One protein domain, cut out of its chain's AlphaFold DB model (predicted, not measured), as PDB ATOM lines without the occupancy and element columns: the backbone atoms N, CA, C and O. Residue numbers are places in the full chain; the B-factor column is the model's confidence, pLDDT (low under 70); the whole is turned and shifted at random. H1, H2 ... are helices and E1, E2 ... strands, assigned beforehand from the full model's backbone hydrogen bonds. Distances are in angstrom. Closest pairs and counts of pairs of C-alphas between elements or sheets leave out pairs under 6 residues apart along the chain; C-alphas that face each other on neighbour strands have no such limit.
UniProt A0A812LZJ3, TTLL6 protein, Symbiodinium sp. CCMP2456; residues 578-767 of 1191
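This is residues 578 to 767 of the 1191 residues of the protein "TTLL6 protein" of Symbiodinium sp. CCMP2456 (UniProt A0A812LZJ3). A large sheet of nine strands curls like part of a barrel, open along one side, with helices H1 and H2 packed on its outer face and the long link of residues 590 to 608 running across the open side. E6 and E7, the longest strands, bend sharply and carry the sheet round the curl. The printed part has 190 residues with nine named strands, E1 to E9, followed by two named helices; the sheet's order is E1 E2 E5 E3 E4 E6 E7 E8 E9, all antiparallel. The class is mixed, helices and strands, with under half of the residues in named elements. The whole is compact, with a radius of gyration of the C-alphas of 15.5 A and spans of 42 by 39 by 38 A.

Find C-alpha 578 at (142.615, 112.223, 232.222), where E1, residues 578 to 580, begins. E2 follows at residues 584 to 589, E3 at 609 to 615, 19.7 A long, E4 at 621 to 627, 19.5 A, and E5 at 645 to 650. Look for E6 from C-alpha 666 at (124.384, 118.021, 218.937) to 676, 26.3 A, bending by 82 degrees at residue 673. E7, residues 679 to 689, 25.5 A, bends by 78 degrees at 682. E8 is residues 706 to 712 and E9 717 to 722. H1 runs from 725 to 738, 19.8 A, and H2 from 756 to 765, ending at (119.282, 106.885, 216.435).

Start at edge strand E1, which forms a hairpin with E2: N 579 and O 586 are 2.9 A apart. Within hydrogen-bond range next come N 587 of E2 and O 647 of E5, 2.8 A, N 611 of E3 and O 648 of E5, 2.9 A, N 612 of E3 and O 624 of E4, 2.9 A, and N 623 of E4 and O 667 of E6, 2.8 A. E6 E7 E8 E9 form a meander, each strand the antiparallel neighbour of the one before, with N 670 and O 684 at 2.9 A, N 685 and O 707 at 2.8 A, and N 708 and O 721 at 2.8 A. H1 and H2 are on the same face of the sheet, making two layers. H2, at a height of 8.1 A, is over E4 and E6; its closest C-alpha pair with E4 is Ala 622 and Ala 763, 5.2 A. H1, at 9.6 A, is over E6, E8 and, only just, with 3 C-alphas, E7; Met 706 of E8 and Gly 728 have the closest C-alphas of that pair, 6.0 A. In H1 every O i to N i+4 pair is within hydrogen-bond range, in H2 4 of 6.

The farthest C-alphas, of Gly 653 and Asn 742, are 44.4 A apart. The printed part has no cut. Long links join E2 to E3, E4 to E5, E5 to E6, E7 to E8 and H1 to H2. The model's pLDDT has a mean of 87.3 over the printed part, and is under 70 at residues 743 to 757, 759 to 760, 762 to 763 and 766 to 767.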
ATOM      1  N   VAL A 578     142.375 110.845 232.646       93.50
ATOM      2  CA  VAL A 578     142.615 112.223 232.222       93.50
ATOM      3  C   VAL A 578     143.744 112.195 231.203       93.50
ATOM      4  O   VAL A 578     144.858 111.783 231.516       93.50
ATOM      5  N   LEU A 579     143.433 112.611 229.982       93.00
ATOM      6  CA  LEU A 579     144.358 112.713 228.863       93.00
ATOM      7  C   LEU A 579     144.401 114.181 228.436       93.00
ATOM      8  O   LEU A 579     143.375 114.737 228.047       93.00
ATOM      9  N   ASP A 580     145.560 114.825 228.506       93.69
ATOM     10  CA  ASP A 580     145.713 116.186 227.990       93.69
ATOM     11  C   ASP A 580     145.960 116.143 226.476       93.69
ATOM     12  O   ASP A 580     146.929 115.541 226.008       93.69
ATOM     13  N   GLY A 581     145.047 116.743 225.707       90.62
ATOM     14  CA  GLY A 581     145.176 116.928 224.262       90.62
ATOM     15  C   GLY A 581     145.946 118.202 223.896       90.62
ATOM     16  O   GLY A 581     146.571 118.841 224.741       90.62
ATOM     17  N   ASN A 582     145.897 118.602 222.624       90.81
ATOM     18  CA  ASN A 582     146.565 119.818 222.138       90.81
ATOM     19  C   ASN A 582     145.757 121.104 222.408       90.81
ATOM     20  O   ASN A 582     146.290 122.208 222.292       90.81
ATOM     21  N   ILE A 583     144.459 120.970 222.696       91.50
ATOM     22  CA  ILE A 583     143.461 122.049 222.795       91.50
ATOM     23  C   ILE A 583     142.565 121.836 224.030       91.50
ATOM     24  O   ILE A 583     142.245 122.788 224.746       91.50
ATOM     25  N   ASN A 584     142.182 120.586 224.300       94.38
ATOM     26  CA  ASN A 584     141.240 120.184 225.335       94.38
ATOM     27  C   ASN A 584     141.861 119.138 226.278       94.38
ATOM     28  O   ASN A 584     142.450 118.158 225.826       94.38
ATOM     29  N   THR A 585     141.596 119.242 227.580       95.81
ATOM     30  CA  THR A 585     141.728 118.088 228.484       95.81
ATOM     31  C   THR A 585     140.538 117.148 228.262       95.81
ATOM     32  O   THR A 585     139.371 117.565 228.293       95.81
ATOM     33  N   LEU A 586     140.836 115.871 228.042       95.94
ATOM     34  CA  LEU A 586     139.907 114.782 227.760       95.94
ATOM     35  C   LEU A 586     139.785 113.867 228.990       95.94
ATOM     36  O   LEU A 586     140.707 113.134 229.327       95.94
ATOM     37  N   LEU A 587     138.625 113.873 229.645       96.31
ATOM     38  CA  LEU A 587     138.273 112.923 230.705       96.31
ATOM     39  C   LEU A 587     137.508 111.743 230.094       96.31
ATOM     40  O   LEU A 587     136.346 111.906 229.708       96.31
ATOM     41  N   VAL A 588     138.118 110.563 230.033       95.31
ATOM     42  CA  VAL A 588     137.465 109.322 229.593       95.31
ATOM     43  C   VAL A 588     136.967 108.539 230.808       95.31
ATOM     44  O   VAL A 588     137.677 108.348 231.786       95.31
ATOM     45  N   SER A 589     135.725 108.072 230.740       95.38
ATOM     46  CA  SER A 589     135.112 107.183 231.721       95.38
ATOM     47  C   SER A 589     134.677 105.906 231.018       95.38
ATOM     48  O   SER A 589     133.707 105.910 230.249       95.38
ATOM     49  N   ALA A 590     135.421 104.827 231.257       89.31
ATOM     50  CA  ALA A 590     135.012 103.490 230.862       89.31
ATOM     51  C   ALA A 590     133.759 103.099 231.662       89.31
ATOM     52  O   ALA A 590     133.751 103.108 232.895       89.31
ATOM     53  N   GLY A 591     132.675 102.802 230.949       90.56
ATOM     54  CA  GLY A 591     131.528 102.119 231.539       90.56
ATOM     55  C   GLY A 591     131.753 100.606 231.550       90.56
ATOM     56  O   GLY A 591     132.778 100.118 231.089       90.56
ATOM     57  N   ARG A 592     130.732  99.841 231.938       89.25
ATOM     58  CA  ARG A 592     130.657  98.381 231.721       89.25
ATOM     59  C   ARG A 592     130.435  97.977 230.249       89.25
ATOM     60  O   ARG A 592     130.003  96.862 229.977       89.25
ATOM     61  N   GLY A 593     130.630  98.895 229.304       85.56
ATOM     62  CA  GLY A 593     130.599  98.593 227.874       85.56
ATOM     63  C   GLY A 593     131.976  98.155 227.373       85.56
ATOM     64  O   GLY A 593     132.971  98.431 228.042       85.56
ATOM     65  N   PRO A 594     132.067  97.525 226.190       86.69
ATOM     66  CA  PRO A 594     133.360  97.294 225.554       86.69
ATOM     67  C   PRO A 594     134.089  98.631 225.311       86.69
ATOM     68  O   PRO A 594     133.430  99.658 225.088       86.69
ATOM     69  N   PRO A 595     135.436  98.645 225.327       87.88
ATOM     70  CA  PRO A 595     136.197  99.831 224.958       87.88
ATOM     71  C   PRO A 595     135.843 100.262 223.522       87.88
ATOM     72  O   PRO A 595     135.576  99.412 222.667       87.88
ATOM     73  N   PRO A 596     135.801 101.574 223.233       92.69
ATOM     74  CA  PRO A 596     135.459 102.052 221.903       92.69
ATOM     75  C   PRO A 596     136.538 101.639 220.894       92.69
ATOM     76  O   PRO A 596     137.724 101.811 221.151       92.69
ATOM     77  N   LEU A 597     136.117 101.180 219.709       93.56
ATOM     78  CA  LEU A 597     137.010 100.834 218.587       93.56
ATOM     79  C   LEU A 597     137.903 102.011 218.138       93.56
ATOM     80  O   LEU A 597     138.904 101.820 217.454       93.56
ATOM     81  N   THR A 598     137.523 103.231 218.509       95.62
ATOM     82  CA  THR A 598     138.186 104.477 218.131       95.62
ATOM     83  C   THR A 598     138.256 105.447 219.306       95.62
ATOM     84  O   THR A 598     137.243 105.653 219.981       95.62
ATOM     85  N   ALA A 599     139.380 106.134 219.483       94.38
ATOM     86  CA  ALA A 599     139.486 107.284 220.373       94.38
ATOM     87  C   ALA A 599     138.565 108.438 219.909       94.38
ATOM     88  O   ALA A 599     138.321 108.588 218.709       94.38
ATOM     89  N   PRO A 600     138.032 109.267 220.825       93.44
ATOM     90  CA  PRO A 600     137.228 110.430 220.456       93.44
ATOM     91  C   PRO A 600     138.123 111.556 219.896       93.44
ATOM     92  O   PRO A 600     139.113 111.904 220.543       93.44
ATOM     93  N   PRO A 601     137.786 112.189 218.756       95.06
ATOM     94  CA  PRO A 601     138.592 113.274 218.203       95.06
ATOM     95  C   PRO A 601     138.495 114.542 219.055       95.06
ATOM     96  O   PRO A 601     137.427 114.898 219.553       95.06
ATOM     97  N   GLU A 602     139.612 115.251 219.190       94.12
ATOM     98  CA  GLU A 602     139.711 116.526 219.906       94.12
ATOM     99  C   GLU A 602     139.025 117.665 219.135       94.12
ATOM    100  O   GLU A 602     139.582 118.198 218.180       94.12
ATOM    101  N   ILE A 603     137.811 118.056 219.525       95.06
ATOM    102  CA  ILE A 603     137.011 119.037 218.777       95.06
ATOM    103  C   ILE A 603     137.117 120.434 219.418       95.06
ATOM    104  O   ILE A 603     136.836 120.577 220.610       95.06
ATOM    105  N   PRO A 604     137.453 121.490 218.647       93.69
ATOM    106  CA  PRO A 604     137.477 122.863 219.148       93.69
ATOM    107  C   PRO A 604     136.130 123.313 219.740       93.69
ATOM    108  O   PRO A 604     135.097 123.300 219.062       93.69
ATOM    109  N   ILE A 605     136.159 123.751 220.999       95.00
ATOM    110  CA  ILE A 605     135.001 124.226 221.774       95.00
ATOM    111  C   ILE A 605     135.263 125.610 222.376       95.00
ATOM    112  O   ILE A 605     136.408 126.002 222.587       95.00
ATOM    113  N   ALA A 606     134.187 126.355 222.640       93.44
ATOM    114  CA  ALA A 606     134.269 127.692 223.224       93.44
ATOM    115  C   ALA A 606     134.729 127.670 224.691       93.44
ATOM    116  O   ALA A 606     134.538 126.685 225.413       93.44
ATOM    117  N   GLU A 607     135.219 128.810 225.183       93.94
ATOM    118  CA  GLU A 607     135.464 128.990 226.613       93.94
ATOM    119  C   GLU A 607     134.164 128.799 227.425       93.94
ATOM    120  O   GLU A 607     133.060 129.200 227.025       93.94
ATOM    121  N   GLY A 608     134.276 128.140 228.582       94.38
ATOM    122  CA  GLY A 608     133.124 127.832 229.429       94.38
ATOM    123  C   GLY A 608     132.163 126.802 228.824       94.38
ATOM    124  O   GLY A 608     130.985 126.788 229.187       94.38
ATOM    125  N   VAL A 609     132.633 125.941 227.917       95.75
ATOM    126  CA  VAL A 609     131.866 124.837 227.317       95.75
ATOM    127  C   VAL A 609     132.547 123.504 227.619       95.75
ATOM    128  O   VAL A 609     133.769 123.411 227.678       95.75
ATOM    129  N   HIS A 610     131.741 122.468 227.826       96.69
ATOM    130  CA  HIS A 610     132.154 121.072 227.808       96.69
ATOM    131  C   HIS A 610     131.549 120.400 226.578       96.69
ATOM    132  O   HIS A 610     130.362 120.579 226.303       96.69
ATOM    133  N   LEU A 611     132.326 119.590 225.869       97.25
ATOM    134  CA  LEU A 611     131.793 118.630 224.908       97.25
ATOM    135  C   LEU A 611     131.667 117.271 225.596       97.25
ATOM    136  O   LEU A 611     132.642 116.728 226.111       97.25
ATOM    137  N   HIS A 612     130.457 116.727 225.602       97.00
ATOM    138  CA  HIS A 612     130.153 115.387 226.082       97.00
ATOM    139  C   HIS A 612     130.037 114.448 224.886       97.00
ATOM    140  O   HIS A 612     129.258 114.703 223.971       97.00
ATOM    141  N   LEU A 613     130.816 113.369 224.903       96.94
ATOM    142  CA  LEU A 613     130.832 112.334 223.876       96.94
ATOM    143  C   LEU A 613     130.427 110.990 224.491       96.94
ATOM    144  O   LEU A 613     130.837 110.650 225.606       96.94
ATOM    145  N   ARG A 614     129.641 110.212 223.752       95.69
ATOM    146  CA  ARG A 614     129.219 108.850 224.090       95.69
ATOM    147  C   ARG A 614     129.702 107.885 223.012       95.69
ATOM    148  O   ARG A 614     129.355 108.045 221.842       95.69
ATOM    149  N   ALA A 615     130.466 106.880 223.428       95.81
ATOM    150  CA  ALA A 615     130.876 105.786 222.563       95.81
ATOM    151  C   ALA A 615     129.653 104.968 222.140       95.81
ATOM    152  O   ALA A 615     128.778 104.664 222.959       95.81
ATOM    153  N   CYS A 616     129.616 104.614 220.863       94.94
ATOM    154  CA  CYS A 616     128.582 103.802 220.240       94.94
ATOM    155  C   CYS A 616     129.246 102.681 219.406       94.94
ATOM    156  O   CYS A 616     130.477 102.658 219.277       94.94
ATOM    157  N   PRO A 617     128.477 101.716 218.865       91.38
ATOM    158  CA  PRO A 617     129.027 100.638 218.044       91.38
ATOM    159  C   PRO A 617     129.869 101.132 216.852       91.38
ATOM    160  O   PRO A 617     129.735 102.268 216.396       91.38
ATOM    161  N   PHE A 618     130.745 100.259 216.345       92.31
ATOM    162  CA  PHE A 618     131.572 100.475 215.144       92.31
ATOM    163  C   PHE A 618     132.525 101.691 215.173       92.31
ATOM    164  O   PHE A 618     133.015 102.106 214.124       92.31
ATOM    165  N   GLY A 619     132.817 102.247 216.354       93.38
ATOM    166  CA  GLY A 619     133.688 103.422 216.497       93.38
ATOM    167  C   GLY A 619     132.989 104.758 216.224       93.38
ATOM    168  O   GLY A 619     133.641 105.759 215.950       93.38
ATOM    169  N   VAL A 620     131.655 104.794 216.273       95.38
ATOM    170  CA  VAL A 620     130.899 106.049 216.162       95.38
ATOM    171  C   VAL A 620     130.815 106.730 217.528       95.38
ATOM    172  O   VAL A 620     130.644 106.069 218.556       95.38
ATOM    173  N   TRP A 621     130.887 108.062 217.548       96.88
ATOM    174  CA  TRP A 621     130.672 108.864 218.756       96.88
ATOM    175  C   TRP A 621     129.477 109.808 218.592       96.88
ATOM    176  O   TRP A 621     129.443 110.632 217.680       96.88
ATOM    177  N   ALA A 622     128.516 109.728 219.511       96.31
ATOM    178  CA  ALA A 622     127.432 110.702 219.644       96.31
ATOM    179  C   ALA A 622     127.894 111.860 220.547       96.31
ATOM    180  O   ALA A 622     128.475 111.607 221.605       96.31
ATOM    181  N   GLY A 623     127.663 113.113 220.148       96.44
ATOM    182  CA  GLY A 623     128.235 114.294 220.800       96.44
ATOM    183  C   GLY A 623     127.253 115.430 221.070       96.44
ATOM    184  O   GLY A 623     126.356 115.699 220.273       96.44
ATOM    185  N   VAL A 624     127.452 116.126 222.194       96.44
ATOM    186  CA  VAL A 624     126.708 117.337 222.569       96.44
ATOM    187  C   VAL A 624     127.592 118.342 223.315       96.44
ATOM    188  O   VAL A 624     128.257 118.004 224.295       96.44
ATOM    189  N   THR A 625     127.597 119.605 222.882       96.50
ATOM    190  CA  THR A 625     128.242 120.704 223.623       96.50
ATOM    191  C   THR A 625     127.294 121.288 224.672       96.50
ATOM    192  O   THR A 625     126.118 121.517 224.410       96.50
ATOM    193  N   MET A 626     127.787 121.575 225.876       95.62
ATOM    194  CA  MET A 626     126.994 122.091 226.999       95.62
ATOM    195  C   MET A 626     127.787 123.139 227.785       95.62
ATOM    196  O   MET A 626     128.991 122.998 227.980       95.62
ATOM    197  N   ALA A 627     127.136 124.192 228.286       94.81
ATOM    198  CA  ALA A 627     127.819 125.205 229.101       94.81
ATOM    199  C   ALA A 627     128.369 124.614 230.425       94.81
ATOM    200  O   ALA A 627     127.674 123.868 231.120       94.81
ATOM    201  N   ARG A 628     129.609 124.960 230.804       94.19
ATOM    202  CA  ARG A 628     130.293 124.537 232.046       94.19
ATOM    203  C   ARG A 628     129.413 124.890 233.257       94.19
ATOM    204  O   ARG A 628     129.006 126.033 233.426       94.19
ATOM    205  N   GLY A 629     129.062 123.886 234.069       91.44
ATOM    206  CA  GLY A 629     128.109 124.028 235.184       91.44
ATOM    207  C   GLY A 629     126.607 123.864 234.868       91.44
ATOM    208  O   GLY A 629     125.790 124.075 235.763       91.44
ATOM    209  N   ALA A 630     126.204 123.477 233.652       90.62
ATOM    210  CA  ALA A 630     124.816 123.103 233.358       90.62
ATOM    211  C   ALA A 630     124.322 121.946 234.254       90.62
ATOM    212  O   ALA A 630     124.964 120.903 234.354       90.62
ATOM    213  N   HIS A 631     123.141 122.096 234.868       85.50
ATOM    214  CA  HIS A 631     122.577 121.097 235.794       85.50
ATOM    215  C   HIS A 631     122.307 119.720 235.161       85.50
ATOM    216  O   HIS A 631     122.181 118.737 235.880       85.50
ATOM    217  N   ASN A 632     122.225 119.659 233.830       85.62
ATOM    218  CA  ASN A 632     121.933 118.448 233.066       85.62
ATOM    219  C   ASN A 632     123.206 117.787 232.499       85.62
ATOM    220  O   ASN A 632     123.096 116.945 231.613       85.62
ATOM    221  N   HIS A 633     124.403 118.188 232.949       86.56
ATOM    222  CA  HIS A 633     125.655 117.524 232.567       86.56
ATOM    223  C   HIS A 633     125.585 116.020 232.878       86.56
ATOM    224  O   HIS A 633     125.278 115.661 234.019       86.56
ATOM    225  N   PRO A 634     125.927 115.131 231.927       88.25
ATOM    226  CA  PRO A 634     126.148 113.723 232.228       88.25
ATOM    227  C   PRO A 634     127.148 113.558 233.382       88.25
ATOM    228  O   PRO A 634     128.259 114.085 233.327       88.25
ATOM    229  N   MET A 635     126.768 112.821 234.427       87.75
ATOM    230  CA  MET A 635     127.683 112.449 235.516       87.75
ATOM    231  C   MET A 635     128.737 111.477 234.977       87.75
ATOM    232  O   MET A 635     128.380 110.604 234.188       87.75
ATOM    233  N   TYR A 636     129.999 111.550 235.405       90.81
ATOM    234  CA  TYR A 636     131.047 110.627 234.922       90.81
ATOM    235  C   TYR A 636     131.331 109.486 235.913       90.81
ATOM    236  O   TYR A 636     131.617 108.385 235.470       90.81
ATOM    237  N   GLU A 637     131.098 109.670 237.216       87.44
ATOM    238  CA  GLU A 637     131.373 108.648 238.248       87.44
ATOM    239  C   GLU A 637     130.548 107.341 238.140       87.44
ATOM    240  O   GLU A 637     130.948 106.302 238.662       87.44
ATOM    241  N   GLN A 638     129.388 107.351 237.476       84.75
ATOM    242  CA  GLN A 638     128.483 106.196 237.432       84.75
ATOM    243  C   GLN A 638     128.968 105.106 236.447       84.75
ATOM    244  O   GLN A 638     128.588 105.097 235.272       84.75
ATOM    245  N   ARG A 639     129.752 104.139 236.943       78.81
ATOM    246  CA  ARG A 639     130.267 102.977 236.176       78.81
ATOM    247  C   ARG A 639     129.189 102.069 235.562       78.81
ATOM    248  O   ARG A 639     129.441 101.416 234.556       78.81
ATOM    249  N   ALA A 640     127.974 102.041 236.117       81.56
ATOM    250  CA  ALA A 640     126.891 101.112 235.750       81.56
ATOM    251  C   ALA A 640     126.282 101.279 234.332       81.56
ATOM    252  O   ALA A 640     125.226 100.723 234.043       81.56
ATOM    253  N   ARG A 641     126.913 102.048 233.438       87.12
ATOM    254  CA  ARG A 641     126.464 102.264 232.053       87.12
ATOM    255  C   ARG A 641     127.171 101.303 231.107       87.12
ATOM    256  O   ARG A 641     128.384 101.173 231.172       87.12
ATOM    257  N   ALA A 642     126.431 100.700 230.181       87.62
ATOM    258  CA  ALA A 642     126.951  99.746 229.194       87.62
ATOM    259  C   ALA A 642     127.732 100.400 228.024       87.62
ATOM    260  O   ALA A 642     127.720  99.892 226.908       87.62
ATOM    261  N   TYR A 643     128.358 101.562 228.242       90.75
ATOM    262  CA  TYR A 643     129.084 102.313 227.214       90.75
ATOM    263  C   TYR A 643     130.062 103.319 227.835       90.75
ATOM    264  O   TYR A 643     129.803 103.883 228.901       90.75
ATOM    265  N   THR A 644     131.159 103.587 227.129       93.00
ATOM    266  CA  THR A 644     132.163 104.598 227.496       93.00
ATOM    267  C   THR A 644     131.654 106.016 227.220       93.00
ATOM    268  O   THR A 644     130.994 106.278 226.210       93.00
ATOM    269  N   ARG A 645     131.977 106.961 228.106       95.69
ATOM    270  CA  ARG A 645     131.782 108.404 227.881       95.69
ATOM    271  C   ARG A 645     133.123 109.120 227.882       95.69
ATOM    272  O   ARG A 645     134.018 108.757 228.635       95.69
ATOM    273  N   ALA A 646     133.223 110.198 227.119       96.50
ATOM    274  CA  ALA A 646     134.322 111.146 227.216       96.50
ATOM    275  C   ALA A 646     133.789 112.567 227.452       96.50
ATOM    276  O   ALA A 646     132.667 112.894 227.055       96.50
ATOM    277  N   ARG A 647     134.560 113.405 228.146       97.19
ATOM    278  CA  ARG A 647     134.307 114.843 228.303       97.19
ATOM    279  C   ARG A 647     135.532 115.600 227.831       97.19
ATOM    280  O   ARG A 647     136.607 115.386 228.375       97.19
ATOM    281  N   GLN A 648     135.359 116.507 226.884       97.25
ATOM    282  CA  GLN A 648     136.382 117.480 226.523       97.25
ATOM    283  C   GLN A 648     136.052 118.821 227.179       97.25
ATOM    284  O   GLN A 648     134.905 119.274 227.156       97.25
ATOM    285  N   GLN A 649     137.062 119.438 227.778       96.12
ATOM    286  CA  GLN A 649     137.041 120.800 228.300       96.12
ATOM    287  C   GLN A 649     138.253 121.519 227.705       96.12
ATOM    288  O   GLN A 649     139.341 120.950 227.729       96.12
ATOM    289  N   LEU A 650     138.083 122.747 227.208       95.44
ATOM    290  CA  LEU A 650     139.204 123.588 226.776       95.44
ATOM    291  C   LEU A 650     140.257 123.663 227.900       95.44
ATOM    292  O   LEU A 650     139.886 123.842 229.067       95.44
ATOM    293  N   LEU A 651     141.540 123.502 227.556       94.56
ATOM    294  CA  LEU A 651     142.647 123.630 228.509       94.56
ATOM    295  C   LEU A 651     142.565 124.996 229.211       94.56
ATOM    296  O   LEU A 651     142.445 126.030 228.549       94.56
ATOM    297  N   ASP A 652     142.608 125.013 230.548       91.31
ATOM    298  CA  ASP A 652     142.477 126.251 231.327       91.31
ATOM    299  C   ASP A 652     143.710 127.154 231.048       91.31
ATOM    300  O   ASP A 652     144.804 126.918 231.557       91.31
ATOM    301  N   GLY A 653     143.530 128.179 230.202       90.69
ATOM    302  CA  GLY A 653     144.595 129.062 229.697       90.69
ATOM    303  C   GLY A 653     145.013 128.840 228.232       90.69
ATOM    304  O   GLY A 653     145.924 129.523 227.763       90.69
ATOM    305  N   GLY A 654     144.370 127.920 227.505       86.75
ATOM    306  CA  GLY A 654     144.571 127.729 226.065       86.75
ATOM    307  C   GLY A 654     144.073 128.907 225.212       86.75
ATOM    308  O   GLY A 654     143.195 129.666 225.620       86.75
ATOM    309  N   GLU A 655     144.624 129.056 224.003       87.00
ATOM    310  CA  GLU A 655     144.142 130.028 223.010       87.00
ATOM    311  C   GLU A 655     142.725 129.644 222.548       87.00
ATOM    312  O   GLU A 655     142.525 128.545 222.027       87.00
ATOM    313  N   THR A 656     141.747 130.546 222.704       84.81
ATOM    314  CA  THR A 656     140.381 130.320 222.209       84.81
ATOM    315  C   THR A 656     140.415 130.064 220.697       84.81
ATOM    316  O   THR A 656     140.851 130.940 219.943       84.81
ATOM    317  N   PRO A 657     139.971 128.888 220.217       86.75
ATOM    318  CA  PRO A 657     140.099 128.530 218.810       86.75
ATOM    319  C   PRO A 657     139.259 129.456 217.922       86.75
ATOM    320  O   PRO A 657     138.089 129.706 218.199       86.75
ATOM    321  N   SER A 658     139.836 129.910 216.805       82.38
ATOM    322  CA  SER A 658     139.216 130.878 215.879       82.38
ATOM    323  C   SER A 658     137.957 130.381 215.151       82.38
ATOM    324  O   SER A 658     137.314 131.147 214.436       82.38
ATOM    325  N   ALA A 659     137.605 129.106 215.321       86.44
ATOM    326  CA  ALA A 659     136.307 128.538 214.996       86.44
ATOM    327  C   ALA A 659     136.052 127.333 215.918       86.44
ATOM    328  O   ALA A 659     136.913 126.462 216.049       86.44
ATOM    329  N   TYR A 660     134.868 127.265 216.529       93.12
ATOM    330  CA  TYR A 660     134.485 126.206 217.467       93.12
ATOM    331  C   TYR A 660     133.051 125.714 217.255       93.12
ATOM    332  O   TYR A 660     132.232 126.400 216.641       93.12
ATOM    333  N   VAL A 661     132.731 124.530 217.784       94.31
ATOM    334  CA  VAL A 661     131.349 124.032 217.832       94.31
ATOM    335  C   VAL A 661     130.553 124.858 218.844       94.31
ATOM    336  O   VAL A 661     130.899 124.904 220.027       94.31
ATOM    337  N   GLY A 662     129.490 125.518 218.376       92.50
ATOM    338  CA  GLY A 662     128.666 126.409 219.195       92.50
ATOM    339  C   GLY A 662     127.994 125.704 220.372       92.50
ATOM    340  O   GLY A 662     127.838 124.480 220.383       92.50
ATOM    341  N   ARG A 663     127.579 126.475 221.378       94.00
ATOM    342  CA  ARG A 663     126.934 125.955 222.595       94.00
ATOM    343  C   ARG A 663     125.614 125.247 222.296       94.00
ATOM    344  O   ARG A 663     124.789 125.761 221.549       94.00
ATOM    345  N   ASN A 664     125.367 124.124 222.974       93.88
ATOM    346  CA  ASN A 664     124.143 123.332 222.824       93.88
ATOM    347  C   ASN A 664     123.960 122.777 221.394       93.88
ATOM    348  O   ASN A 664     122.838 122.663 220.916       93.88
ATOM    349  N   THR A 665     125.052 122.446 220.704       94.56
ATOM    350  CA  THR A 665     125.032 121.754 219.405       94.56
ATOM    351  C   THR A 665     125.155 120.258 219.630       94.56
ATOM    352  O   THR A 665     126.009 119.823 220.405       94.56
ATOM    353  N   ALA A 666     124.334 119.476 218.934       95.44
ATOM    354  CA  ALA A 666     124.384 118.021 218.937       95.44
ATOM    355  C   ALA A 666     124.786 117.485 217.561       95.44
ATOM    356  O   ALA A 666     124.424 118.058 216.528       95.44
ATOM    357  N   PHE A 667     125.565 116.407 217.548       96.56
ATOM    358  CA  PHE A 667     126.136 115.832 216.334       96.56
ATOM    359  C   PHE A 667     126.507 114.353 216.513       96.56
ATOM    360  O   PHE A 667     126.654 113.866 217.632       96.56
ATOM    361  N   ALA A 668     126.692 113.646 215.401       96.19
ATOM    362  CA  ALA A 668     127.306 112.319 215.352       96.19
ATOM    363  C   ALA A 668     128.645 112.388 214.601       96.19
ATOM    364  O   ALA A 668     128.785 113.163 213.653       96.19
ATOM    365  N   LEU A 669     129.619 111.584 215.028       96.62
ATOM    366  CA  LEU A 669     130.955 111.458 214.446       96.62
ATOM    367  C   LEU A 669     131.159 110.026 213.950       96.62
ATOM    368  O   LEU A 669     131.336 109.118 214.764       96.62
ATOM    369  N   LEU A 670     131.158 109.825 212.632       96.38
ATOM    370  CA  LEU A 670     131.458 108.527 212.024       96.38
ATOM    371  C   LEU A 670     132.931 108.483 211.584       96.38
ATOM    372  O   LEU A 670     133.403 109.460 210.990       96.38
ATOM    373  N   PRO A 671     133.664 107.385 211.842       96.25
ATOM    374  CA  PRO A 671     135.051 107.248 211.411       96.25
ATOM    375  C   PRO A 671     135.112 107.110 209.883       96.25
ATOM    376  O   PRO A 671     134.408 106.270 209.319       96.25
ATOM    377  N   TRP A 672     135.953 107.914 209.226       94.25
ATOM    378  CA  TRP A 672     136.165 107.902 207.774       94.25
ATOM    379  C   TRP A 672     137.618 107.547 207.454       94.25
ATOM    380  O   TRP A 672     138.545 108.214 207.909       94.25
ATOM    381  N   GLY A 673     137.807 106.540 206.600       90.94
ATOM    382  CA  GLY A 673     139.122 106.021 206.218       90.94
ATOM    383  C   GLY A 673     139.467 104.734 206.962       90.94
ATOM    384  O   GLY A 673     138.580 104.051 207.485       90.94
ATOM    385  N   GLN A 674     140.751 104.393 206.993       89.69
ATOM    386  CA  GLN A 674     141.255 103.288 207.796       89.69
ATOM    387  C   GLN A 674     141.339 103.725 209.265       89.69
ATOM    388  O   GLN A 674     141.633 104.880 209.559       89.69
ATOM    389  N   ILE A 675     141.078 102.800 210.194       92.00
ATOM    390  CA  ILE A 675     141.332 103.005 211.626       92.00
ATOM    391  C   ILE A 675     142.710 102.409 211.927       92.00
ATOM    392  O   ILE A 675     142.896 101.202 211.779       92.00
ATOM    393  N   THR A 676     143.661 103.244 212.339       90.94
ATOM    394  CA  THR A 676     145.009 102.851 212.773       90.94
ATOM    395  C   THR A 676     145.198 103.262 214.231       90.94
ATOM    396  O   THR A 676     144.872 104.382 214.608       90.94
ATOM    397  N   ASP A 677     145.613 102.329 215.093       91.06
ATOM    398  CA  ASP A 677     145.809 102.545 216.542       91.06
ATOM    399  C   ASP A 677     144.626 103.230 217.270       91.06
ATOM    400  O   ASP A 677     144.788 103.970 218.240       91.06
ATOM    401  N   GLY A 678     143.399 102.988 216.793       90.25
ATOM    402  CA  GLY A 678     142.173 103.606 217.311       90.25
ATOM    403  C   GLY A 678     141.884 105.024 216.790       90.25
ATOM    404  O   GLY A 678     140.884 105.619 217.184       90.25
ATOM    405  N   ALA A 679     142.686 105.579 215.887       90.06
ATOM    406  CA  ALA A 679     142.392 106.823 215.180       90.06
ATOM    407  C   ALA A 679     141.977 106.524 213.724       90.06
ATOM    408  O   ALA A 679     142.727 105.871 213.002       90.06
ATOM    409  N   PRO A 680     140.801 106.974 213.248       92.19
ATOM    410  CA  PRO A 680     140.534 107.016 211.816       92.19
ATOM    411  C   PRO A 680     141.263 108.199 211.166       92.19
ATOM    412  O   PRO A 680     141.426 109.247 211.798       92.19
ATOM    413  N   ASP A 681     141.628 108.065 209.888       89.62
ATOM    414  CA  ASP A 681     142.259 109.142 209.102       89.62
ATOM    415  C   ASP A 681     141.474 110.469 209.172       89.62
ATOM    416  O   ASP A 681     142.045 111.567 209.164       89.62
ATOM    417  N   LYS A 682     140.139 110.364 209.169       95.06
ATOM    418  CA  LYS A 682     139.175 111.465 209.070       95.06
ATOM    419  C   LYS A 682     137.908 111.141 209.870       95.06
ATOM    420  O   LYS A 682     137.642 109.990 210.212       95.06
ATOM    421  N   TRP A 683     137.069 112.147 210.112       96.38
ATOM    422  CA  TRP A 683     135.730 111.960 210.688       96.38
ATOM    423  C   TRP A 683     134.656 112.652 209.856       96.38
ATOM    424  O   TRP A 683     134.818 113.812 209.475       96.38
ATOM    425  N   LEU A 684     133.521 111.984 209.642       96.44
ATOM    426  CA  LEU A 684     132.292 112.632 209.193       96.44
ATOM    427  C   LEU A 684     131.516 113.135 210.409       96.44
ATOM    428  O   LEU A 684     130.953 112.339 211.161       96.44
ATOM    429  N   MET A 685     131.450 114.453 210.577       96.81
ATOM    430  CA  MET A 685     130.573 115.097 211.550       96.81
ATOM    431  C   MET A 685     129.232 115.442 210.896       96.81
ATOM    432  O   MET A 685     129.182 116.258 209.970       96.81
ATOM    433  N   ILE A 686     128.147 114.850 211.398       95.69
ATOM    434  CA  ILE A 686     126.761 115.132 210.996       95.69
ATOM    435  C   ILE A 686     126.090 115.914 212.125       95.69
ATOM    436  O   ILE A 686     125.950 115.394 213.230       95.69
ATOM    437  N   VAL A 687     125.662 117.151 211.867       95.81
ATOM    438  CA  VAL A 687     124.989 117.985 212.879       95.81
ATOM    439  C   VAL A 687     123.522 117.567 212.994       95.81
ATOM    440  O   VAL A 687     122.794 117.591 212.003       95.81
ATOM    441  N   THR A 688     123.078 117.181 214.192       93.62
ATOM    442  CA  THR A 688     121.733 116.624 214.434       93.62
ATOM    443  C   THR A 688     120.759 117.642 215.012       93.62
ATOM    444  O   THR A 688     119.582 117.619 214.662       93.62
ATOM    445  N   ALA A 689     121.232 118.558 215.860       91.94
ATOM    446  CA  ALA A 689     120.415 119.625 216.429       91.94
ATOM    447  C   ALA A 689     121.252 120.845 216.840       91.94
ATOM    448  O   ALA A 689     122.451 120.746 217.105       91.94
ATOM    449  N   LEU A 690     120.577 121.991 216.950       91.00
ATOM    450  CA  LEU A 690     121.105 123.215 217.548       91.00
ATOM    451  C   LEU A 690     120.257 123.626 218.753       91.00
ATOM    452  O   LEU A 690     119.032 123.467 218.766       91.00
ATOM    453  N   GLY A 691     120.898 124.260 219.728       88.06
ATOM    454  CA  GLY A 691     120.219 125.000 220.775       88.06
ATOM    455  C   GLY A 691     119.611 126.298 220.251       88.06
ATOM    456  O   GLY A 691     120.073 126.895 219.286       88.06
ATOM    457  N   ARG A 692     118.581 126.784 220.950       84.38
ATOM    458  CA  ARG A 692     117.883 128.038 220.609       84.38
ATOM    459  C   ARG A 692     118.725 129.306 220.792       84.38
ATOM    460  O   ARG A 692     118.290 130.377 220.383       84.38
ATOM    461  N   GLN A 693     119.876 129.203 221.450       84.94
ATOM    462  CA  GLN A 693     120.816 130.305 221.611       84.94
ATOM    463  C   GLN A 693     121.901 130.170 220.546       84.94
ATOM    464  O   GLN A 693     122.807 129.354 220.693       84.94
ATOM    465  N   VAL A 694     121.782 130.974 219.488       81.31
ATOM    466  CA  VAL A 694     122.871 131.191 218.530       81.31
ATOM    467  C   VAL A 694     124.043 131.839 219.271       81.31
ATOM    468  O   VAL A 694     123.842 132.642 220.184       81.31
ATOM    469  N   ASP A 695     125.252 131.437 218.901       87.38
ATOM    470  CA  ASP A 695     126.512 131.920 219.456       87.38
ATOM    471  C   ASP A 695     127.278 132.532 218.274       87.38
ATOM    472  O   ASP A 695     127.747 131.800 217.403       87.38
ATOM    473  N   ASP A 696     127.282 133.865 218.155       86.56
ATOM    474  CA  ASP A 696     127.657 134.568 216.909       86.56
ATOM    475  C   ASP A 696     129.149 134.427 216.544       86.56
ATOM    476  O   ASP A 696     129.531 134.615 215.389       86.56
ATOM    477  N   GLU A 697     129.988 134.067 217.519       88.38
ATOM    478  CA  GLU A 697     131.412 133.746 217.342       88.38
ATOM    479  C   GLU A 697     131.662 132.263 217.007       88.38
ATOM    480  O   GLU A 697     132.766 131.892 216.601       88.38
ATOM    481  N   ALA A 698     130.660 131.393 217.167       90.88
ATOM    482  CA  ALA A 698     130.801 129.981 216.844       90.88
ATOM    483  C   ALA A 698     130.853 129.746 215.331       90.88
ATOM    484  O   ALA A 698     130.332 130.511 214.516       90.88
ATOM    485  N   ALA A 699     131.419 128.607 214.934       89.00
ATOM    486  CA  ALA A 699     131.333 128.172 213.552       89.00
ATOM    487  C   ALA A 699     129.857 127.954 213.184       89.00
ATOM    488  O   ALA A 699     129.198 127.086 213.752       89.00
ATOM    489  N   HIS A 700     129.344 128.716 212.213       89.56
ATOM    490  CA  HIS A 700     127.965 128.556 211.756       89.56
ATOM    491  C   HIS A 700     127.759 127.139 211.186       89.56
ATOM    492  O   HIS A 700     128.511 126.694 210.306       89.56
ATOM    493  N   MET A 701     126.757 126.447 211.726       92.25
ATOM    494  CA  MET A 701     126.330 125.083 211.400       92.25
ATOM    495  C   MET A 701     124.802 125.036 211.424       92.25
ATOM    496  O   MET A 701     124.193 125.796 212.174       92.25
ATOM    497  N   GLN A 702     124.184 124.149 210.643       91.75
ATOM    498  CA  GLN A 702     122.735 123.908 210.648       91.75
ATOM    499  C   GLN A 702     122.416 122.413 210.842       91.75
ATOM    500  O   GLN A 702     123.245 121.572 210.496       91.75
ATOM    501  N   PRO A 703     121.235 122.025 211.364       93.12
ATOM    502  CA  PRO A 703     120.837 120.617 211.421       93.12
ATOM    503  C   PRO A 703     120.810 120.001 210.014       93.12
ATOM    504  O   PRO A 703     120.175 120.534 209.103       93.12
ATOM    505  N   GLY A 704     121.526 118.893 209.828       90.69
ATOM    506  CA  GLY A 704     121.751 118.265 208.526       90.69
ATOM    507  C   GLY A 704     122.941 118.813 207.721       90.69
ATOM    508  O   GLY A 704     123.168 118.313 206.616       90.69
ATOM    509  N   ASP A 705     123.713 119.783 208.234       94.19
ATOM    510  CA  ASP A 705     125.059 120.064 207.711       94.19
ATOM    511  C   ASP A 705     126.001 118.886 207.992       94.19
ATOM    512  O   ASP A 705     125.914 118.202 209.017       94.19
ATOM    513  N   MET A 706     126.930 118.677 207.059       95.50
ATOM    514  CA  MET A 706     127.896 117.584 207.079       95.50
ATOM    515  C   MET A 706     129.301 118.126 206.824       95.50
ATOM    516  O   MET A 706     129.540 118.861 205.859       95.50
ATOM    517  N   TYR A 707     130.242 117.754 207.687       95.44
ATOM    518  CA  TYR A 707     131.628 118.200 207.616       95.44
ATOM    519  C   TYR A 707     132.580 117.013 207.669       95.44
ATOM    520  O   TYR A 707     132.433 116.134 208.514       95.44
ATOM    521  N   LEU A 708     133.584 117.029 206.799       95.81
ATOM    522  CA  LEU A 708     134.758 116.182 206.920       95.81
ATOM    523  C   LEU A 708     135.751 116.898 207.838       95.81
ATOM    524  O   LEU A 708     136.148 118.035 207.565       95.81
ATOM    525  N   LEU A 709     136.113 116.256 208.943       95.44
ATOM    526  CA  LEU A 709     137.179 116.698 209.831       95.44
ATOM    527  C   LEU A 709     138.433 115.907 209.457       95.44
ATOM    528  O   LEU A 709     138.461 114.685 209.600       95.44
ATOM    529  N   GLU A 710     139.462 116.600 208.975       93.75
ATOM    530  CA  GLU A 710     140.757 116.002 208.630       93.75
ATOM    531  C   GLU A 710     141.825 116.483 209.615       93.75
ATOM    532  O   GLU A 710     141.983 117.693 209.811       93.75
ATOM    533  N   TRP A 711     142.556 115.568 210.256       88.25
ATOM    534  CA  TRP A 711     143.625 115.960 211.173       88.25
ATOM    535  C   TRP A 711     144.849 116.406 210.381       88.25
ATOM    536  O   TRP A 711     145.383 115.650 209.570       88.25
ATOM    537  N   ASN A 712     145.330 117.626 210.622       87.38
ATOM    538  CA  ASN A 712     146.575 118.084 210.023       87.38
ATOM    539  C   ASN A 712     147.723 117.981 211.041       87.38
ATOM    540  O   ASN A 712     147.824 118.834 211.932       87.38
ATOM    541  N   PRO A 713     148.635 116.999 210.896       82.12
ATOM    542  CA  PRO A 713     149.706 116.767 211.862       82.12
ATOM    543  C   PRO A 713     150.763 117.883 211.884       82.12
ATOM    544  O   PRO A 713     151.524 117.974 212.843       82.12
ATOM    545  N   ARG A 714     150.814 118.766 210.871       87.38
ATOM    546  CA  ARG A 714     151.717 119.933 210.875       87.38
ATOM    547  C   ARG A 714     151.181 121.088 211.716       87.38
ATOM    548  O   ARG A 714     151.974 121.865 212.232       87.38
ATOM    549  N   THR A 715     149.858 121.220 211.828       85.06
ATOM    550  CA  THR A 715     149.213 122.286 212.612       85.06
ATOM    551  C   THR A 715     148.634 121.806 213.939       85.06
ATOM    552  O   THR A 715     148.212 122.655 214.715       85.06
ATOM    553  N   GLN A 716     148.582 120.487 214.187       82.50
ATOM    554  CA  GLN A 716     147.925 119.856 215.348       82.50
ATOM    555  C   GLN A 716     146.500 120.411 215.562       82.50
ATOM    556  O   GLN A 716     146.096 120.785 216.661       82.50
ATOM    557  N   ARG A 717     145.762 120.554 214.453       82.25
ATOM    558  CA  ARG A 717     144.414 121.140 214.377       82.25
ATOM    559  C   ARG A 717     143.614 120.403 213.298       82.25
ATOM    560  O   ARG A 717     144.176 120.032 212.264       82.25
ATOM    561  N   TRP A 718     142.311 120.230 213.519       84.44
ATOM    562  CA  TRP A 718     141.382 119.698 212.516       84.44
ATOM    563  C   TRP A 718     141.051 120.755 211.463       84.44
ATOM    564  O   TRP A 718     140.618 121.858 211.804       84.44
ATOM    565  N   HIS A 719     141.169 120.398 210.184       88.81
ATOM    566  CA  HIS A 719     140.603 121.189 209.092       88.81
ATOM    567  C   HIS A 719     139.180 120.727 208.797       88.81
ATOM    568  O   HIS A 719     138.919 119.539 208.615       88.81
ATOM    569  N   ARG A 720     138.251 121.688 208.753       89.44
ATOM    570  CA  ARG A 720     136.824 121.462 208.495       89.44
ATOM    571  C   ARG A 720     136.521 121.634 207.006       89.44
ATOM    572  O   ARG A 720     136.203 122.740 206.564       89.44
ATOM    573  N   GLY A 721     136.559 120.546 206.243       91.50
ATOM    574  CA  GLY A 721     135.983 120.508 204.899       91.50
ATOM    575  C   GLY A 721     134.455 120.455 204.983       91.50
ATOM    576  O   GLY A 721     133.906 119.587 205.655       91.50
ATOM    577  N   ARG A 722     133.728 121.363 204.318       89.50
ATOM    578  CA  ARG A 722     132.263 121.221 204.192       89.50
ATOM    579  C   ARG A 722     131.962 120.223 203.080       89.50
ATOM    580  O   ARG A 722     132.290 120.486 201.926       89.50
ATOM    581  N   LEU A 723     131.322 119.106 203.418       92.50
ATOM    582  CA  LEU A 723     130.881 118.136 202.422       92.50
ATOM    583  C   LEU A 723     129.556 118.597 201.796       92.50
ATOM    584  O   LEU A 723     128.657 119.042 202.515       92.50
ATOM    585  N   PRO A 724     129.370 118.458 200.471       92.62
ATOM    586  CA  PRO A 724     128.045 118.557 199.875       92.62
ATOM    587  C   PRO A 724     127.134 117.489 200.495       92.62
ATOM    588  O   PRO A 724     127.501 116.315 200.528       92.62
ATOM    589  N   ARG A 725     125.929 117.870 200.947       87.25
ATOM    590  CA  ARG A 725     125.012 116.978 201.691       87.25
ATOM    591  C   ARG A 725     124.762 115.633 200.988       87.25
ATOM    592  O   ARG A 725     124.685 114.614 201.659       87.25
ATOM    593  N   LYS A 726     124.707 115.608 199.648       89.56
ATOM    594  CA  LYS A 726     124.598 114.363 198.859       89.56
ATOM    595  C   LYS A 726     125.769 113.396 199.100       89.56
ATOM    596  O   LYS A 726     125.533 112.209 199.270       89.56
ATOM    597  N   VAL A 727     127.006 113.897 199.154       92.69
ATOM    598  CA  VAL A 727     128.223 113.086 199.347       92.69
ATOM    599  C   VAL A 727     128.315 112.568 200.784       92.69
ATOM    600  O   VAL A 727     128.638 111.404 200.990       92.69
ATOM    601  N   GLY A 728     127.979 113.399 201.776       91.56
ATOM    602  CA  GLY A 728     127.941 112.966 203.176       91.56
ATOM    603  C   GLY A 728     126.847 111.925 203.454       91.56
ATOM    604  O   GLY A 728     127.102 110.962 204.171       91.56
ATOM    605  N   ILE A 729     125.666 112.062 202.834       89.62
ATOM    606  CA  ILE A 729     124.598 111.044 202.881       89.62
ATOM    607  C   ILE A 729     125.040 109.749 202.183       89.62
ATOM    608  O   ILE A 729     124.830 108.673 202.734       89.62
ATOM    609  N   GLN A 730     125.674 109.837 201.009       92.31
ATOM    610  CA  GLN A 730     126.172 108.659 200.295       92.31
ATOM    611  C   GLN A 730     127.202 107.893 201.135       92.31
ATOM    612  O   GLN A 730     127.012 106.708 201.387       92.31
ATOM    613  N   TYR A 731     128.217 108.584 201.667       92.19
ATOM    614  CA  TYR A 731     129.200 107.960 202.553       92.19
ATOM    615  C   TYR A 731     128.552 107.319 203.783       92.19
ATOM    616  O   TYR A 731     128.914 106.213 204.166       92.19
ATOM    617  N   TYR A 732     127.584 107.997 204.400       88.69
ATOM    618  CA  TYR A 732     126.855 107.468 205.547       88.69
ATOM    619  C   TYR A 732     126.129 106.148 205.213       88.69
ATOM    620  O   TYR A 732     126.196 105.195 205.993       88.69
ATOM    621  N   TYR A 733     125.502 106.048 204.035       89.69
ATOM    622  CA  TYR A 733     124.908 104.795 203.555       89.69
ATOM    623  C   TYR A 733     125.955 103.712 203.263       89.69
ATOM    624  O   TYR A 733     125.779 102.572 203.694       89.69
ATOM    625  N   ASP A 734     127.052 104.057 202.585       89.00
ATOM    626  CA  ASP A 734     128.111 103.103 202.234       89.00
ATOM    627  C   ASP A 734     128.831 102.568 203.478       89.00
ATOM    628  O   ASP A 734     129.042 101.363 203.597       89.00
ATOM    629  N   TRP A 735     129.121 103.432 204.456       89.94
ATOM    630  CA  TRP A 735     129.642 103.058 205.773       89.94
ATOM    631  C   TRP A 735     128.682 102.109 206.499       89.94
ATOM    632  O   TRP A 735     129.108 101.074 207.013       89.94
ATOM    633  N   SER A 736     127.377 102.410 206.487       84.31
ATOM    634  CA  SER A 736     126.360 101.559 207.126       84.31
ATOM    635  C   SER A 736     126.348 100.157 206.503       84.31
ATOM    636  O   SER A 736     126.382  99.150 207.216       84.31
ATOM    637  N   ARG A 737     126.393 100.097 205.164       86.00
ATOM    638  CA  ARG A 737     126.455  98.856 204.381       86.00
ATOM    639  C   ARG A 737     127.741  98.069 204.656       86.00
ATOM    640  O   ARG A 737     127.666  96.871 204.907       86.00
ATOM    641  N   GLN A 738     128.899  98.733 204.679       85.50
ATOM    642  CA  GLN A 738     130.203  98.126 204.993       85.50
ATOM    643  C   GLN A 738     130.280  97.549 206.415       85.50
ATOM    644  O   GLN A 738     131.059  96.631 206.662       85.50
ATOM    645  N   ARG A 739     129.488  98.069 207.362       84.19
ATOM    646  CA  ARG A 739     129.415  97.558 208.742       84.19
ATOM    647  C   ARG A 739     128.338  96.493 208.966       84.19
ATOM    648  O   ARG A 739     128.166  96.064 210.102       84.19
ATOM    649  N   GLY A 740     127.623  96.052 207.925       84.50
ATOM    650  CA  GLY A 740     126.528  95.081 208.068       84.50
ATOM    651  C   GLY A 740     125.339  95.631 208.868       84.50
ATOM    652  O   GLY A 740     124.622  94.884 209.530       84.50
ATOM    653  N   THR A 741     125.158  96.952 208.852       78.69
ATOM    654  CA  THR A 741     124.094  97.650 209.582       78.69
ATOM    655  C   THR A 741     123.021  98.130 208.612       78.69
ATOM    656  O   THR A 741     123.328  98.538 207.490       78.69
ATOM    657  N   ASN A 742     121.753  98.091 209.027       71.06
ATOM    658  CA  ASN A 742     120.651  98.494 208.154       71.06
ATOM    659  C   ASN A 742     120.763  99.994 207.806       71.06
ATOM    660  O   ASN A 742     120.712 100.819 208.719       71.06
ATOM    661  N   PRO A 743     120.885 100.379 206.519       65.25
ATOM    662  CA  PRO A 743     121.018 101.779 206.128       65.25
ATOM    663  C   PRO A 743     119.781 102.574 206.559       65.25
ATOM    664  O   PRO A 743     118.654 102.228 206.190       65.25
ATOM    665  N   ILE A 744     119.979 103.646 207.333       56.69
ATOM    666  CA  ILE A 744     118.866 104.433 207.880       56.69
ATOM    667  C   ILE A 744     118.197 105.219 206.755       56.69
ATOM    668  O   ILE A 744     118.693 106.250 206.312       56.69
ATOM    669  N   ARG A 745     117.045 104.715 206.298       53.62
ATOM    670  CA  ARG A 745     116.286 105.248 205.151       53.62
ATOM    671  C   ARG A 745     115.718 106.657 205.374       53.62
ATOM    672  O   ARG A 745     115.267 107.287 204.421       53.62
ATOM    673  N   HIS A 746     115.741 107.152 206.610       57.72
ATOM    674  CA  HIS A 746     115.334 108.508 206.959       57.72
ATOM    675  C   HIS A 746     116.573 109.422 206.989       57.72
ATOM    676  O   HIS A 746     117.499 109.154 207.758       57.72
ATOM    677  N   PRO A 747     116.631 110.501 206.183       56.03
ATOM    678  CA  PRO A 747     117.736 111.451 206.256       56.03
ATOM    679  C   PRO A 747     117.754 112.151 207.628       56.03
ATOM    680  O   PRO A 747     116.691 112.333 208.225       56.03
ATOM    681  N   PRO A 748     118.924 112.605 208.122       57.56
ATOM    682  CA  PRO A 748     119.022 113.235 209.436       57.56
ATOM    683  C   PRO A 748     118.073 114.442 209.561       57.56
ATOM    684  O   PRO A 748     117.968 115.225 208.604       57.56
ATOM    685  N   PRO A 749     117.382 114.590 210.712       57.94
ATOM    686  CA  PRO A 749     116.188 115.420 210.841       57.94
ATOM    687  C   PRO A 749     116.465 116.899 210.559       57.94
ATOM    688  O   PRO A 749     117.281 117.554 211.210       57.94
ATOM    689  N   THR A 750     115.755 117.451 209.578       57.03
ATOM    690  CA  THR A 750     115.967 118.826 209.117       57.03
ATOM    691  C   THR A 750     115.187 119.835 209.956       57.03
ATOM    692  O   THR A 750     114.063 120.198 209.617       57.03
ATOM    693  N   GLY A 751     115.821 120.349 211.014       52.72
ATOM    694  CA  GLY A 751     115.484 121.664 211.581       52.72
ATOM    695  C   GLY A 751     114.644 121.703 212.863       52.72
ATOM    696  O   GLY A 751     114.273 122.797 213.288       52.72
ATOM    697  N   GLN A 752     114.359 120.575 213.519       56.16
ATOM    698  CA  GLN A 752     113.669 120.591 214.818       56.16
ATOM    699  C   GLN A 752     114.626 120.897 215.992       56.16
ATOM    700  O   GLN A 752     115.738 120.375 216.070       56.16
ATOM    701  N   THR A 753     114.186 121.734 216.944       53.72
ATOM    702  CA  THR A 753     114.958 122.090 218.158       53.72
ATOM    703  C   THR A 753     114.465 121.317 219.382       53.72
ATOM    704  O   THR A 753     113.739 121.838 220.232       53.72
ATOM    705  N   HIS A 754     114.863 120.047 219.456       57.47
ATOM    706  CA  HIS A 754     114.538 119.136 220.560       57.47
ATOM    707  C   HIS A 754     115.156 119.584 221.910       57.47
ATOM    708  O   HIS A 754     116.079 120.402 221.930       57.47
ATOM    709  N   PRO A 755     114.680 119.079 223.064       57.97
ATOM    710  CA  PRO A 755     115.359 119.222 224.353       57.97
ATOM    711  C   PRO A 755     116.657 118.393 224.439       57.97
ATOM    712  O   PRO A 755     116.743 117.296 223.899       57.97
ATOM    713  N   ILE A 756     117.627 118.872 225.232       54.75
ATOM    714  CA  ILE A 756     118.985 118.296 225.386       54.75
ATOM    715  C   ILE A 756     118.988 116.774 225.637       54.75
ATOM    716  O   ILE A 756     119.820 116.064 225.085       54.75
ATOM    717  N   GLY A 757     118.052 116.254 226.439       61.72
ATOM    718  CA  GLY A 757     117.970 114.816 226.734       61.72
ATOM    719  C   GLY A 757     117.591 113.941 225.532       61.72
ATOM    720  O   GLY A 757     117.971 112.777 225.494       61.72
ATOM    721  N   GLN A 758     116.890 114.496 224.537       72.06
ATOM    722  CA  GLN A 758     116.610 113.810 223.273       72.06
ATOM    723  C   GLN A 758     117.794 113.889 222.300       72.06
ATOM    724  O   GLN A 758     117.899 113.038 221.432       72.06
ATOM    725  N   TRP A 759     118.714 114.850 222.438       62.34
ATOM    726  CA  TRP A 759     119.829 115.013 221.494       62.34
ATOM    727  C   TRP A 759     120.856 113.887 221.536       62.34
ATOM    728  O   TRP A 759     121.318 113.467 220.478       62.34
ATOM    729  N   GLU A 760     121.189 113.373 222.727       65.19
ATOM    730  CA  GLU A 760     122.004 112.155 222.808       65.19
ATOM    731  C   GLU A 760     121.291 110.998 222.104       65.19
ATOM    732  O   GLU A 760     121.931 110.272 221.353       65.19
ATOM    733  N   GLN A 761     119.973 110.860 222.295       74.88
ATOM    734  CA  GLN A 761     119.195 109.786 221.682       74.88
ATOM    735  C   GLN A 761     119.123 109.933 220.157       74.88
ATOM    736  O   GLN A 761     119.531 109.011 219.473       74.88
ATOM    737  N   MET A 762     118.793 111.110 219.613       62.59
ATOM    738  CA  MET A 762     118.835 111.388 218.167       62.59
ATOM    739  C   MET A 762     120.207 111.087 217.546       62.59
ATOM    740  O   MET A 762     120.291 110.551 216.445       62.59
ATOM    741  N   ALA A 763     121.296 111.445 218.234       59.78
ATOM    742  CA  ALA A 763     122.651 111.178 217.758       59.78
ATOM    743  C   ALA A 763     123.037 109.688 217.839       59.78
ATOM    744  O   ALA A 763     123.974 109.292 217.154       59.78
ATOM    745  N   ILE A 764     122.318 108.875 218.626       72.88
ATOM    746  CA  ILE A 764     122.397 107.403 218.658       72.88
ATOM    747  C   ILE A 764     121.441 106.774 217.638       72.88
ATOM    748  O   ILE A 764     121.780 105.764 217.038       72.88
ATOM    749  N   ASP A 765     120.271 107.366 217.405       75.75
ATOM    750  CA  ASP A 765     119.282 106.885 216.435       75.75
ATOM    751  C   ASP A 765     119.762 107.091 214.988       75.75
ATOM    752  O   ASP A 765     119.312 106.387 214.093       75.75
ATOM    753  N   LEU A 766     120.735 107.986 214.762       61.28
ATOM    754  CA  LEU A 766     121.532 108.049 213.529       61.28
ATOM    755  C   LEU A 766     122.644 106.987 213.439       61.28
ATOM    756  O   LEU A 766     123.410 106.997 212.474       61.28
ATOM    757  N   ILE A 767     122.773 106.085 214.408       67.81
ATOM    758  CA  ILE A 767     123.783 105.021 214.413       67.81
ATOM    759  C   ILE A 767     123.039 103.709 214.184       67.81
ATOM    760  O   ILE A 767     122.414 103.191 215.115       67.81
TER     761      ILE A 767